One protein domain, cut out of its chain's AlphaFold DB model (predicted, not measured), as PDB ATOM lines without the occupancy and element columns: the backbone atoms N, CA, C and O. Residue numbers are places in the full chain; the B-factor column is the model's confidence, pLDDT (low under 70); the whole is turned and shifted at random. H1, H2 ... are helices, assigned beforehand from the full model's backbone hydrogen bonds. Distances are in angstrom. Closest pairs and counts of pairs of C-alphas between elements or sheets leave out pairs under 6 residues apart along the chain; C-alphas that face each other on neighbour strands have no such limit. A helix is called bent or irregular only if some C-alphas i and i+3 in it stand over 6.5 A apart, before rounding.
ATOM      1  N   GLU A  42     -27.489  25.041 -14.830       59.53
ATOM      2  CA  GLU A  42     -26.089  25.015 -14.396       59.53
ATOM      3  C   GLU A  42     -26.010  25.128 -12.863       59.53
ATOM      4  O   GLU A  42     -26.526  26.078 -12.265       59.53
ATOM      5  N   TYR A  43     -25.357  24.160 -12.212       68.25
ATOM      6  CA  TYR A  43     -25.117  24.195 -10.768       68.25
ATOM      7  C   TYR A  43     -23.974  25.164 -10.434       68.25
ATOM      8  O   TYR A  43     -22.828  24.949 -10.820       68.25
ATOM      9  N   GLY A  44     -24.276  26.219  -9.671       70.56
ATOM     10  CA  GLY A  44     -23.287  27.167  -9.150       70.56
ATOM     11  C   GLY A  44     -23.003  26.940  -7.666       70.56
ATOM     12  O   GLY A  44     -23.930  26.803  -6.873       70.56
ATOM     13  N   ALA A  45     -21.729  26.951  -7.271       77.00
ATOM     14  CA  ALA A  45     -21.314  26.890  -5.870       77.00
ATOM     15  C   ALA A  45     -20.625  28.196  -5.446       77.00
ATOM     16  O   ALA A  45     -19.862  28.786  -6.212       77.00
ATOM     17  N   PHE A  46     -20.859  28.635  -4.208       74.31
ATOM     18  CA  PHE A  46     -20.140  29.757  -3.603       74.31
ATOM     19  C   PHE A  46     -19.781  29.443  -2.149       74.31
ATOM     20  O   PHE A  46     -20.530  28.787  -1.429       74.31
ATOM     21  N   ALA A  47     -18.621  29.928  -1.706       83.19
ATOM     22  CA  ALA A  47     -18.172  29.802  -0.325       83.19
ATOM     23  C   ALA A  47     -18.275  31.161   0.373       83.19
ATOM     24  O   ALA A  47     -17.920  32.192  -0.198       83.19
ATOM     25  N   THR A  48     -18.744  31.181   1.620       79.81
ATOM     26  CA  THR A  48     -18.843  32.421   2.397       79.81
ATOM     27  C   THR A  48     -18.510  32.190   3.863       79.81
ATOM     28  O   THR A  48     -18.858  31.168   4.446       79.81
ATOM     29  N   ASN A  49     -17.840  33.167   4.473       87.00
ATOM     30  CA  ASN A  49     -17.629  33.239   5.920       87.00
ATOM     31  C   ASN A  49     -18.794  33.940   6.647       87.00
ATOM     32  O   ASN A  49     -18.732  34.155   7.858       87.00
ATOM     33  N   THR A  50     -19.836  34.338   5.913       81.31
ATOM     34  CA  THR A  50     -21.020  34.986   6.479       81.31
ATOM     35  C   THR A  50     -21.882  33.928   7.163       81.31
ATOM     36  O   THR A  50     -22.429  33.053   6.504       81.31
ATOM     37  N   LEU A  51     -22.000  34.006   8.492       78.44
ATOM     38  CA  LEU A  51     -22.650  32.974   9.316       78.44
ATOM     39  C   LEU A  51     -24.184  33.069   9.361       78.44
ATOM     40  O   LEU A  51     -24.835  32.222   9.966       78.44
ATOM     41  N   THR A  52     -24.766  34.124   8.790       79.38
ATOM     42  CA  THR A  52     -26.195  34.440   8.897       79.38
ATOM     43  C   THR A  52     -26.737  34.972   7.577       79.38
ATOM     44  O   THR A  52     -26.057  35.745   6.905       79.38
ATOM     45  N   GLY A  53     -27.991  34.654   7.265       78.44
ATOM     46  CA  GLY A  53     -28.681  35.120   6.064       78.44
ATOM     47  C   GLY A  53     -29.339  33.966   5.320       78.44
ATOM     48  O   GLY A  53     -28.981  32.809   5.515       78.44
ATOM     49  N   GLN A  54     -30.322  34.289   4.486       82.62
ATOM     50  CA  GLN A  54     -30.945  33.318   3.592       82.62
ATOM     51  C   GLN A  54     -29.980  32.953   2.453       82.62
ATOM     52  O   GLN A  54     -29.284  33.832   1.932       82.62
ATOM     53  N   THR A  55     -29.956  31.683   2.041       81.12
ATOM     54  CA  THR A  55     -29.073  31.177   0.975       81.12
ATOM     55  C   THR A  55     -29.248  31.958  -0.326       81.12
ATOM     56  O   THR A  55     -28.262  32.337  -0.952       81.12
ATOM     57  N   GLN A  56     -30.487  32.315  -0.676       82.44
ATOM     58  CA  GLN A  56     -30.810  33.083  -1.881       82.44
ATOM     59  C   GLN A  56     -30.222  34.504  -1.838       82.44
ATOM     60  O   GLN A  56     -29.789  35.041  -2.856       82.44
ATOM     61  N   TRP A  57     -30.162  35.121  -0.652       84.75
ATOM     62  CA  TRP A  57     -29.534  36.433  -0.482       84.75
ATOM     63  C   TRP A  57     -28.009  36.352  -0.610       84.75
ATOM     64  O   TRP A  57     -27.395  37.217  -1.241       84.75
ATOM     65  N   LEU A  58     -27.396  35.315  -0.031       85.69
ATOM     66  CA  LEU A  58     -25.954  35.086  -0.133       85.69
ATOM     67  C   LEU A  58     -25.534  34.819  -1.583       85.69
ATOM     68  O   LEU A  58     -24.554  35.402  -2.047       85.69
ATOM     69  N   ASP A  59     -26.318  34.022  -2.303       84.00
ATOM     70  CA  ASP A  59     -26.137  33.760  -3.727       84.00
ATOM     71  C   ASP A  59     -26.259  35.045  -4.565       84.00
ATOM     72  O   ASP A  59     -25.340  35.399  -5.307       84.00
ATOM     73  N   ALA A  60     -27.331  35.828  -4.388       84.50
ATOM     74  CA  ALA A  60     -27.516  37.095  -5.102       84.50
ATOM     75  C   ALA A  60     -26.362  38.086  -4.849       84.50
ATOM     76  O   ALA A  60     -25.865  38.753  -5.766       84.50
ATOM     77  N   ARG A  61     -25.884  38.157  -3.601       83.25
ATOM     78  CA  ARG A  61     -24.716  38.961  -3.229       83.25
ATOM     79  C   ARG A  61     -23.449  38.465  -3.925       83.25
ATOM     80  O   ARG A  61     -22.675  39.291  -4.404       83.25
ATOM     81  N   HIS A  62     -23.236  37.152  -3.995       82.06
ATOM     82  CA  HIS A  62     -22.085  36.570  -4.681       82.06
ATOM     83  C   HIS A  62     -22.136  36.838  -6.191       82.06
ATOM     84  O   HIS A  62     -21.150  37.285  -6.772       82.06
ATOM     85  N   ARG A  63     -23.305  36.702  -6.827       77.75
ATOM     86  CA  ARG A  63     -23.490  37.025  -8.253       77.75
ATOM     87  C   ARG A  63     -23.233  38.497  -8.572       77.75
ATOM     88  O   ARG A  63     -22.725  38.813  -9.644       77.75
ATOM     89  N   THR A  64     -23.480  39.400  -7.622       74.19
ATOM     90  CA  THR A  64     -23.124  40.825  -7.762       74.19
ATOM     91  C   THR A  64     -21.607  41.032  -7.928       74.19
ATOM     92  O   THR A  64     -21.186  41.988  -8.581       74.19
ATOM     93  N   GLN A  65     -20.764  40.125  -7.414       65.44
ATOM     94  CA  GLN A  65     -19.306  40.194  -7.578       65.44
ATOM     95  C   GLN A  65     -18.873  40.106  -9.052       65.44
ATOM     96  O   GLN A  65     -17.868  40.712  -9.423       65.44
ATOM     97  N   ALA A  66     -19.679  39.487  -9.923       61.28
ATOM     98  CA  ALA A  66     -19.434  39.463 -11.366       61.28
ATOM     99  C   ALA A  66     -19.349  40.876 -11.983       61.28
ATOM    100  O   ALA A  66     -18.668  41.077 -12.989       61.28
ATOM    101  N   HIS A  67     -19.973  41.892 -11.368       63.25
ATOM    102  CA  HIS A  67     -19.820  43.287 -11.794       63.25
ATOM    103  C   HIS A  67     -18.424  43.852 -11.508       63.25
ATOM    104  O   HIS A  67     -17.918  44.659 -12.289       63.25
ATOM    105  N   VAL A  68     -17.785  43.423 -10.414       61.19
ATOM    106  CA  VAL A  68     -16.399  43.799 -10.078       61.19
ATOM    107  C   VAL A  68     -15.424  43.176 -11.081       61.19
ATOM    108  O   VAL A  68     -14.411  43.781 -11.432       61.19
ATOM    109  N   GLU A  69     -15.761  41.997 -11.602       60.94
ATOM    110  CA  GLU A  69     -14.947  41.261 -12.568       60.94
ATOM    111  C   GLU A  69     -15.073  41.755 -14.016       60.94
ATOM    112  O   GLU A  69     -14.390  41.218 -14.896       60.94
ATOM    113  N   ASP A  70     -15.827  42.832 -14.291       66.19
ATOM    114  CA  ASP A  70     -15.819  43.500 -15.601       66.19
ATOM    115  C   ASP A  70     -14.507  44.284 -15.839       66.19
ATOM    116  O   ASP A  70     -14.454  45.498 -16.069       66.19
ATOM    117  N   ARG A  71     -13.391  43.542 -15.847       59.50
ATOM    118  CA  ARG A  71     -12.007  43.979 -16.089       59.50
ATOM    119  C   ARG A  71     -11.849  44.706 -17.428       59.50
ATOM    120  O   ARG A  71     -10.811  45.327 -17.669       59.50
ATOM    121  N   LYS A  72     -12.850  44.646 -18.314       74.25
ATOM    122  CA  LYS A  72     -12.878  45.361 -19.597       74.25
ATOM    123  C   LYS A  72     -12.847  46.876 -19.390       74.25
ATOM    124  O   LYS A  72     -12.150  47.559 -20.139       74.25
ATOM    125  N   GLN A  73     -13.523  47.398 -18.362       80.12
ATOM    126  CA  GLN A  73     -13.532  48.842 -18.085       80.12
ATOM    127  C   GLN A  73     -12.167  49.319 -17.576       80.12
ATOM    128  O   GLN A  73     -11.656  50.328 -18.055       80.12
ATOM    129  N   PHE A  74     -11.536  48.541 -16.691       81.31
ATOM    130  CA  PHE A  74     -10.208  48.842 -16.149       81.31
ATOM    131  C   PHE A  74      -9.125  48.817 -17.236       81.31
ATOM    132  O   PHE A  74      -8.320  49.739 -17.354       81.31
ATOM    133  N   LYS A  75      -9.165  47.822 -18.133       81.50
ATOM    134  CA  LYS A  75      -8.285  47.771 -19.316       81.50
ATOM    135  C   LYS A  75      -8.513  48.945 -20.274       81.50
ATOM    136  O   LYS A  75      -7.566  49.398 -20.908       81.50
ATOM    137  N   ALA A  76      -9.745  49.445 -20.396       83.06
ATOM    138  CA  ALA A  76     -10.053  50.627 -21.209       83.06
ATOM    139  C   ALA A  76      -9.549  51.945 -20.577       83.06
ATOM    140  O   ALA A  76      -9.402  52.951 -21.283       83.06
ATOM    141  N   CYS A  77      -9.241  51.924 -19.279       82.06
ATOM    142  CA  CYS A  77      -8.490  52.946 -18.544       82.06
ATOM    143  C   CYS A  77      -6.969  52.696 -18.581       82.06
ATOM    144  O   CYS A  77      -6.253  53.157 -17.703       82.06
ATOM    145  N   ASP A  78      -6.495  51.978 -19.604       75.75
ATOM    146  CA  ASP A  78      -5.078  51.773 -19.929       75.75
ATOM    147  C   ASP A  78      -4.279  50.935 -18.912       75.75
ATOM    148  O   ASP A  78      -3.056  50.980 -18.827       75.75
ATOM    149  N   ALA A  79      -4.973  50.061 -18.177       76.25
ATOM    150  CA  ALA A  79      -4.352  49.037 -17.333       76.25
ATOM    151  C   ALA A  79      -3.948  47.766 -18.116       76.25
ATOM    152  O   ALA A  79      -3.995  46.655 -17.581       76.25
ATOM    153  N   ARG A  80      -3.646  47.887 -19.418       70.44
ATOM    154  CA  ARG A  80      -3.384  46.732 -20.302       70.44
ATOM    155  C   ARG A  80      -1.897  46.424 -20.475       70.44
ATOM    156  O   ARG A  80      -1.581  45.276 -20.767       70.44
ATOM    157  N   ASN A  81      -1.020  47.410 -20.302       67.06
ATOM    158  CA  ASN A  81       0.420  47.248 -20.477       67.06
ATOM    159  C   ASN A  81       1.157  47.882 -19.291       67.06
ATOM    160  O   ASN A  81       1.144  49.099 -19.134       67.06
ATOM    161  N   LEU A  82       1.737  47.048 -18.431       69.75
ATOM    162  CA  LEU A  82       2.348  47.455 -17.167       69.75
ATOM    163  C   LEU A  82       3.845  47.119 -17.224       69.75
ATOM    164  O   LEU A  82       4.190  45.950 -17.069       69.75
ATOM    165  N   PRO A  83       4.732  48.098 -17.483       65.25
ATOM    166  CA  PRO A  83       6.156  47.841 -17.700       65.25
ATOM    167  C   PRO A  83       6.938  47.464 -16.428       65.25
ATOM    168  O   PRO A  83       7.638  46.460 -16.456       65.25
ATOM    169  N   ASP A  84       6.828  48.226 -15.325       75.19
ATOM    170  CA  ASP A  84       7.637  48.016 -14.100       75.19
ATOM    171  C   ASP A  84       6.900  48.398 -12.792       75.19
ATOM    172  O   ASP A  84       6.178  49.394 -12.747       75.19
ATOM    173  N   TYR A  85       7.076  47.611 -11.724       68.06
ATOM    174  CA  TYR A  85       6.246  47.578 -10.510       68.06
ATOM    175  C   TYR A  85       6.076  48.945  -9.821       68.06
ATOM    176  O   TYR A  85       4.939  49.381  -9.615       68.06
ATOM    177  N   ASP A  86       7.168  49.662  -9.539       68.81
ATOM    178  CA  ASP A  86       7.116  50.917  -8.768       68.81
ATOM    179  C   ASP A  86       6.465  52.068  -9.551       68.81
ATOM    180  O   ASP A  86       5.662  52.832  -9.010       68.81
ATOM    181  N   ARG A  87       6.734  52.174 -10.860       65.94
ATOM    182  CA  ARG A  87       6.068  53.166 -11.731       65.94
ATOM    183  C   ARG A  87       4.606  52.812 -11.995       65.94
ATOM    184  O   ARG A  87       3.779  53.706 -12.188       65.94
ATOM    185  N   ASN A  88       4.274  51.526 -11.967       77.69
ATOM    186  CA  ASN A  88       2.919  51.049 -12.204       77.69
ATOM    187  C   ASN A  88       1.975  51.321 -11.027       77.69
ATOM    188  O   ASN A  88       0.771  51.384 -11.253       77.69
ATOM    189  N   ALA A  89       2.472  51.524  -9.802       82.31
ATOM    190  CA  ALA A  89       1.614  51.752  -8.636       82.31
ATOM    191  C   ALA A  89       0.749  53.018  -8.782       82.31
ATOM    192  O   ALA A  89      -0.480  52.944  -8.703       82.31
ATOM    193  N   ALA A  90       1.367  54.167  -9.075       84.56
ATOM    194  CA  ALA A  90       0.640  55.421  -9.290       84.56
ATOM    195  C   ALA A  90      -0.283  55.344 -10.520       84.56
ATOM    196  O   ALA A  90      -1.420  55.817 -10.488       84.56
ATOM    197  N   TRP A  91       0.176  54.693 -11.594       86.12
ATOM    198  CA  TRP A  91      -0.624  54.488 -12.802       86.12
ATOM    199  C   TRP A  91      -1.883  53.657 -12.534       86.12
ATOM    200  O   TRP A  91      -2.986  54.038 -12.926       86.12
ATOM    201  N   LEU A  92      -1.741  52.542 -11.818       87.69
ATOM    202  CA  LEU A  92      -2.851  51.662 -11.461       87.69
ATOM    203  C   LEU A  92      -3.844  52.347 -10.524       87.69
ATOM    204  O   LEU A  92      -5.049  52.154 -10.684       87.69
ATOM    205  N   GLN A  93      -3.370  53.185  -9.599       88.88
ATOM    206  CA  GLN A  93      -4.242  54.009  -8.760       88.88
ATOM    207  C   GLN A  93      -5.071  54.989  -9.600       88.88
ATOM    208  O   GLN A  93      -6.283  55.090  -9.403       88.88
ATOM    209  N   LEU A  94      -4.459  55.659 -10.581       89.25
ATOM    210  CA  LEU A  94      -5.176  56.550 -11.500       89.25
ATOM    211  C   LEU A  94      -6.171  55.787 -12.384       89.25
ATOM    212  O   LEU A  94      -7.304  56.238 -12.555       89.25
ATOM    213  N   ALA A  95      -5.793  54.618 -12.906       88.75
ATOM    214  CA  ALA A  95      -6.690  53.768 -13.686       88.75
ATOM    215  C   ALA A  95      -7.886  53.280 -12.847       88.75
ATOM    216  O   ALA A  95      -9.019  53.238 -13.342       88.75
ATOM    217  N   ALA A  96      -7.659  52.956 -11.570       89.00
ATOM    218  CA  ALA A  96      -8.712  52.549 -10.641       89.00
ATOM    219  C   ALA A  96      -9.660  53.717 -10.371       89.00
ATOM    220  O   ALA A  96     -10.867  53.578 -10.560       89.00
ATOM    221  N   LEU A  97      -9.110  54.895 -10.061       92.31
ATOM    222  CA  LEU A  97      -9.879  56.117  -9.853       92.31
ATOM    223  C   LEU A  97     -10.721  56.476 -11.085       92.31
ATOM    224  O   LEU A  97     -11.916  56.729 -10.959       92.31
ATOM    225  N   ALA A  98     -10.135  56.449 -12.283       91.38
ATOM    226  CA  ALA A  98     -10.848  56.730 -13.528       91.38
ATOM    227  C   ALA A  98     -11.996  55.737 -13.774       91.38
ATOM    228  O   ALA A  98     -13.082  56.128 -14.214       91.38
ATOM    229  N   THR A  99     -11.781  54.459 -13.454       90.56
ATOM    230  CA  THR A  99     -12.810  53.418 -13.560       90.56
ATOM    231  C   THR A  99     -13.948  53.669 -12.572       90.56
ATOM    232  O   THR A  99     -15.110  53.668 -12.979       90.56
ATOM    233  N   SER A 100     -13.632  53.976 -11.310       91.69
ATOM    234  CA  SER A 100     -14.627  54.320 -10.290       91.69
ATOM    235  C   SER A 100     -15.420  55.573 -10.663       91.69
ATOM    236  O   SER A 100     -16.645  55.546 -10.622       91.69
ATOM    237  N   LEU A 101     -14.758  56.649 -11.100       93.25
ATOM    238  CA  LEU A 101     -15.428  57.878 -11.544       93.25
ATOM    239  C   LEU A 101     -16.356  57.627 -12.738       93.25
ATOM    240  O   LEU A 101     -17.456  58.168 -12.788       93.25
ATOM    241  N   THR A 102     -15.950  56.770 -13.677       92.81
ATOM    242  CA  THR A 102     -16.794  56.388 -14.818       92.81
ATOM    243  C   THR A 102     -18.009  55.568 -14.370       92.81
ATOM    244  O   THR A 102     -19.103  55.762 -14.898       92.81
ATOM    245  N   ALA A 103     -17.848  54.674 -13.390       91.25
ATOM    246  CA  ALA A 103     -18.956  53.910 -12.820       91.25
ATOM    247  C   ALA A 103     -19.966  54.827 -12.111       91.25
ATOM    248  O   ALA A 103     -21.163  54.741 -12.379       91.25
ATOM    249  N   TRP A 104     -19.484  55.766 -11.293       93.38
ATOM    250  CA  TRP A 104     -20.333  56.774 -10.652       93.38
ATOM    251  C   TRP A 104     -21.031  57.675 -11.668       93.38
ATOM    252  O   TRP A 104     -22.223  57.927 -11.533       93.38
ATOM    253  N   LEU A 105     -20.336  58.099 -12.726       93.81
ATOM    254  CA  LEU A 105     -20.937  58.860 -13.821       93.81
ATOM    255  C   LEU A 105     -22.124  58.117 -14.443       93.81
ATOM    256  O   LEU A 105     -23.189  58.708 -14.618       93.81
ATOM    257  N   ARG A 106     -21.954  56.824 -14.746       93.12
ATOM    258  CA  ARG A 106     -23.040  55.989 -15.278       93.12
ATOM    259  C   ARG A 106     -24.213  55.921 -14.315       93.12
ATOM    260  O   ARG A 106     -25.341  56.094 -14.747       93.12
ATOM    261  N   HIS A 107     -23.939  55.688 -13.036       92.31
ATOM    262  CA  HIS A 107     -24.981  55.471 -12.040       92.31
ATOM    263  C   HIS A 107     -25.777  56.741 -11.712       92.31
ATOM    264  O   HIS A 107     -26.977  56.671 -11.478       92.31
ATOM    265  N   LEU A 108     -25.111  57.897 -11.696       93.50
ATOM    266  CA  LEU A 108     -25.699  59.147 -11.219       93.50
ATOM    267  C   LEU A 108     -26.331  59.998 -12.324       93.50
ATOM    268  O   LEU A 108     -27.231  60.783 -12.039       93.50
ATOM    269  N   ALA A 109     -25.845  59.901 -13.564       94.25
ATOM    270  CA  ALA A 109     -26.186  60.886 -14.590       94.25
ATOM    271  C   ALA A 109     -26.534  60.310 -15.966       94.25
ATOM    272  O   ALA A 109     -27.036  61.060 -16.803       94.25
ATOM    273  N   LEU A 110     -26.307  59.020 -16.230       94.56
ATOM    274  CA  LEU A 110     -26.553  58.420 -17.546       94.56
ATOM    275  C   LEU A 110     -27.680  57.390 -17.490       94.56
ATOM    276  O   LEU A 110     -27.769  56.632 -16.537       94.56
ATOM    277  N   ASP A 111     -28.460  57.308 -18.569       92.31
ATOM    278  CA  ASP A 111     -29.519  56.308 -18.753       92.31
ATOM    279  C   ASP A 111     -29.353  55.541 -20.070       92.31
ATOM    280  O   ASP A 111     -28.516  55.875 -20.920       92.31
ATOM    281  N   GLY A 112     -30.180  54.503 -20.237       92.44
ATOM    282  CA  GLY A 112     -30.329  53.761 -21.485       92.44
ATOM    283  C   GLY A 112     -29.004  53.190 -21.983       92.44
ATOM    284  O   GLY A 112     -28.238  52.584 -21.227       92.44
TER     285      GLY A 112
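Overview. This is residues 42 to 112 of the 167 residues of a protein of Pseudonocardiales bacterium (UniProt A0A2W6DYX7). This is an open, loose frame of three helices: the longest, H3, crosses the short H2 at about a right angle, and H1 reaches from the other end of H2 out to a place apart from H3. The first residues, 42 to 54, make a long loop at the H1 end of the frame, with no named element in it. The printed part has 71 residues with three named helices, in the order H1, H2, H3, and no named strand; its class is all helix. It is only just loose, close to extended, with a radius of gyration of the C-alphas of 16.6 A and spans of 44, 34 and 25 A.

Arrangement. Start at Glu 42 and go through the loop to H1, residues 55 to 68. A tight link of 2 residues then leads to H2, residues 71 to 76; H1 and H2 meet only through their link. A short link of 8 residues leads on to H3, residues 85 to 109. Look at Phe 74 and Thr 99: H2 and H3 touch there, their closest C-alphas being 5.9 A apart, and H3 does so with residues 95 to 99 alone. The lines of H2 and H3 are about perpendicular, at 80 degrees. H1 and H3 are apart. In H2 every O i to N i+4 pair is within hydrogen-bond range; in H1 it is 6 of 10 pairs and in H3 19 of 21.

Along the chain. Find C-alpha 55 at (-29.073, 31.177, 0.975); from there H1 runs 21.0 A to C-alpha 68 at (-16.399, 43.799, -10.078). H2 goes from C-alpha 71 to C-alpha 76, 8.6 A. H3 begins at Tyr 85 and runs 35.3 A to C-alpha 109 at (-26.186, 60.886, -14.590). It is neither bent nor irregular, but only just: C-alphas 87 and 90 are 6.4 A apart.

Size, cuts and confidence. The two C-alphas farthest apart are those of Gln 54 and Pro 83, at 45.2 A. Three stretches stand free: residues 51 to 57, of which 55 to 57 belong to H1; residues 64 to 70, of which 64 to 68 belong to H1; and residues 104 to 112, of which 104 to 109 belong to H3. The printed part has no cut, and neither link between helices is long. In the B-factor column you will find a mean pLDDT of the printed part of 80.3; the model is under 70 at residues 42 to 43, 65 to 71, 81 to 83 and 85 to 87.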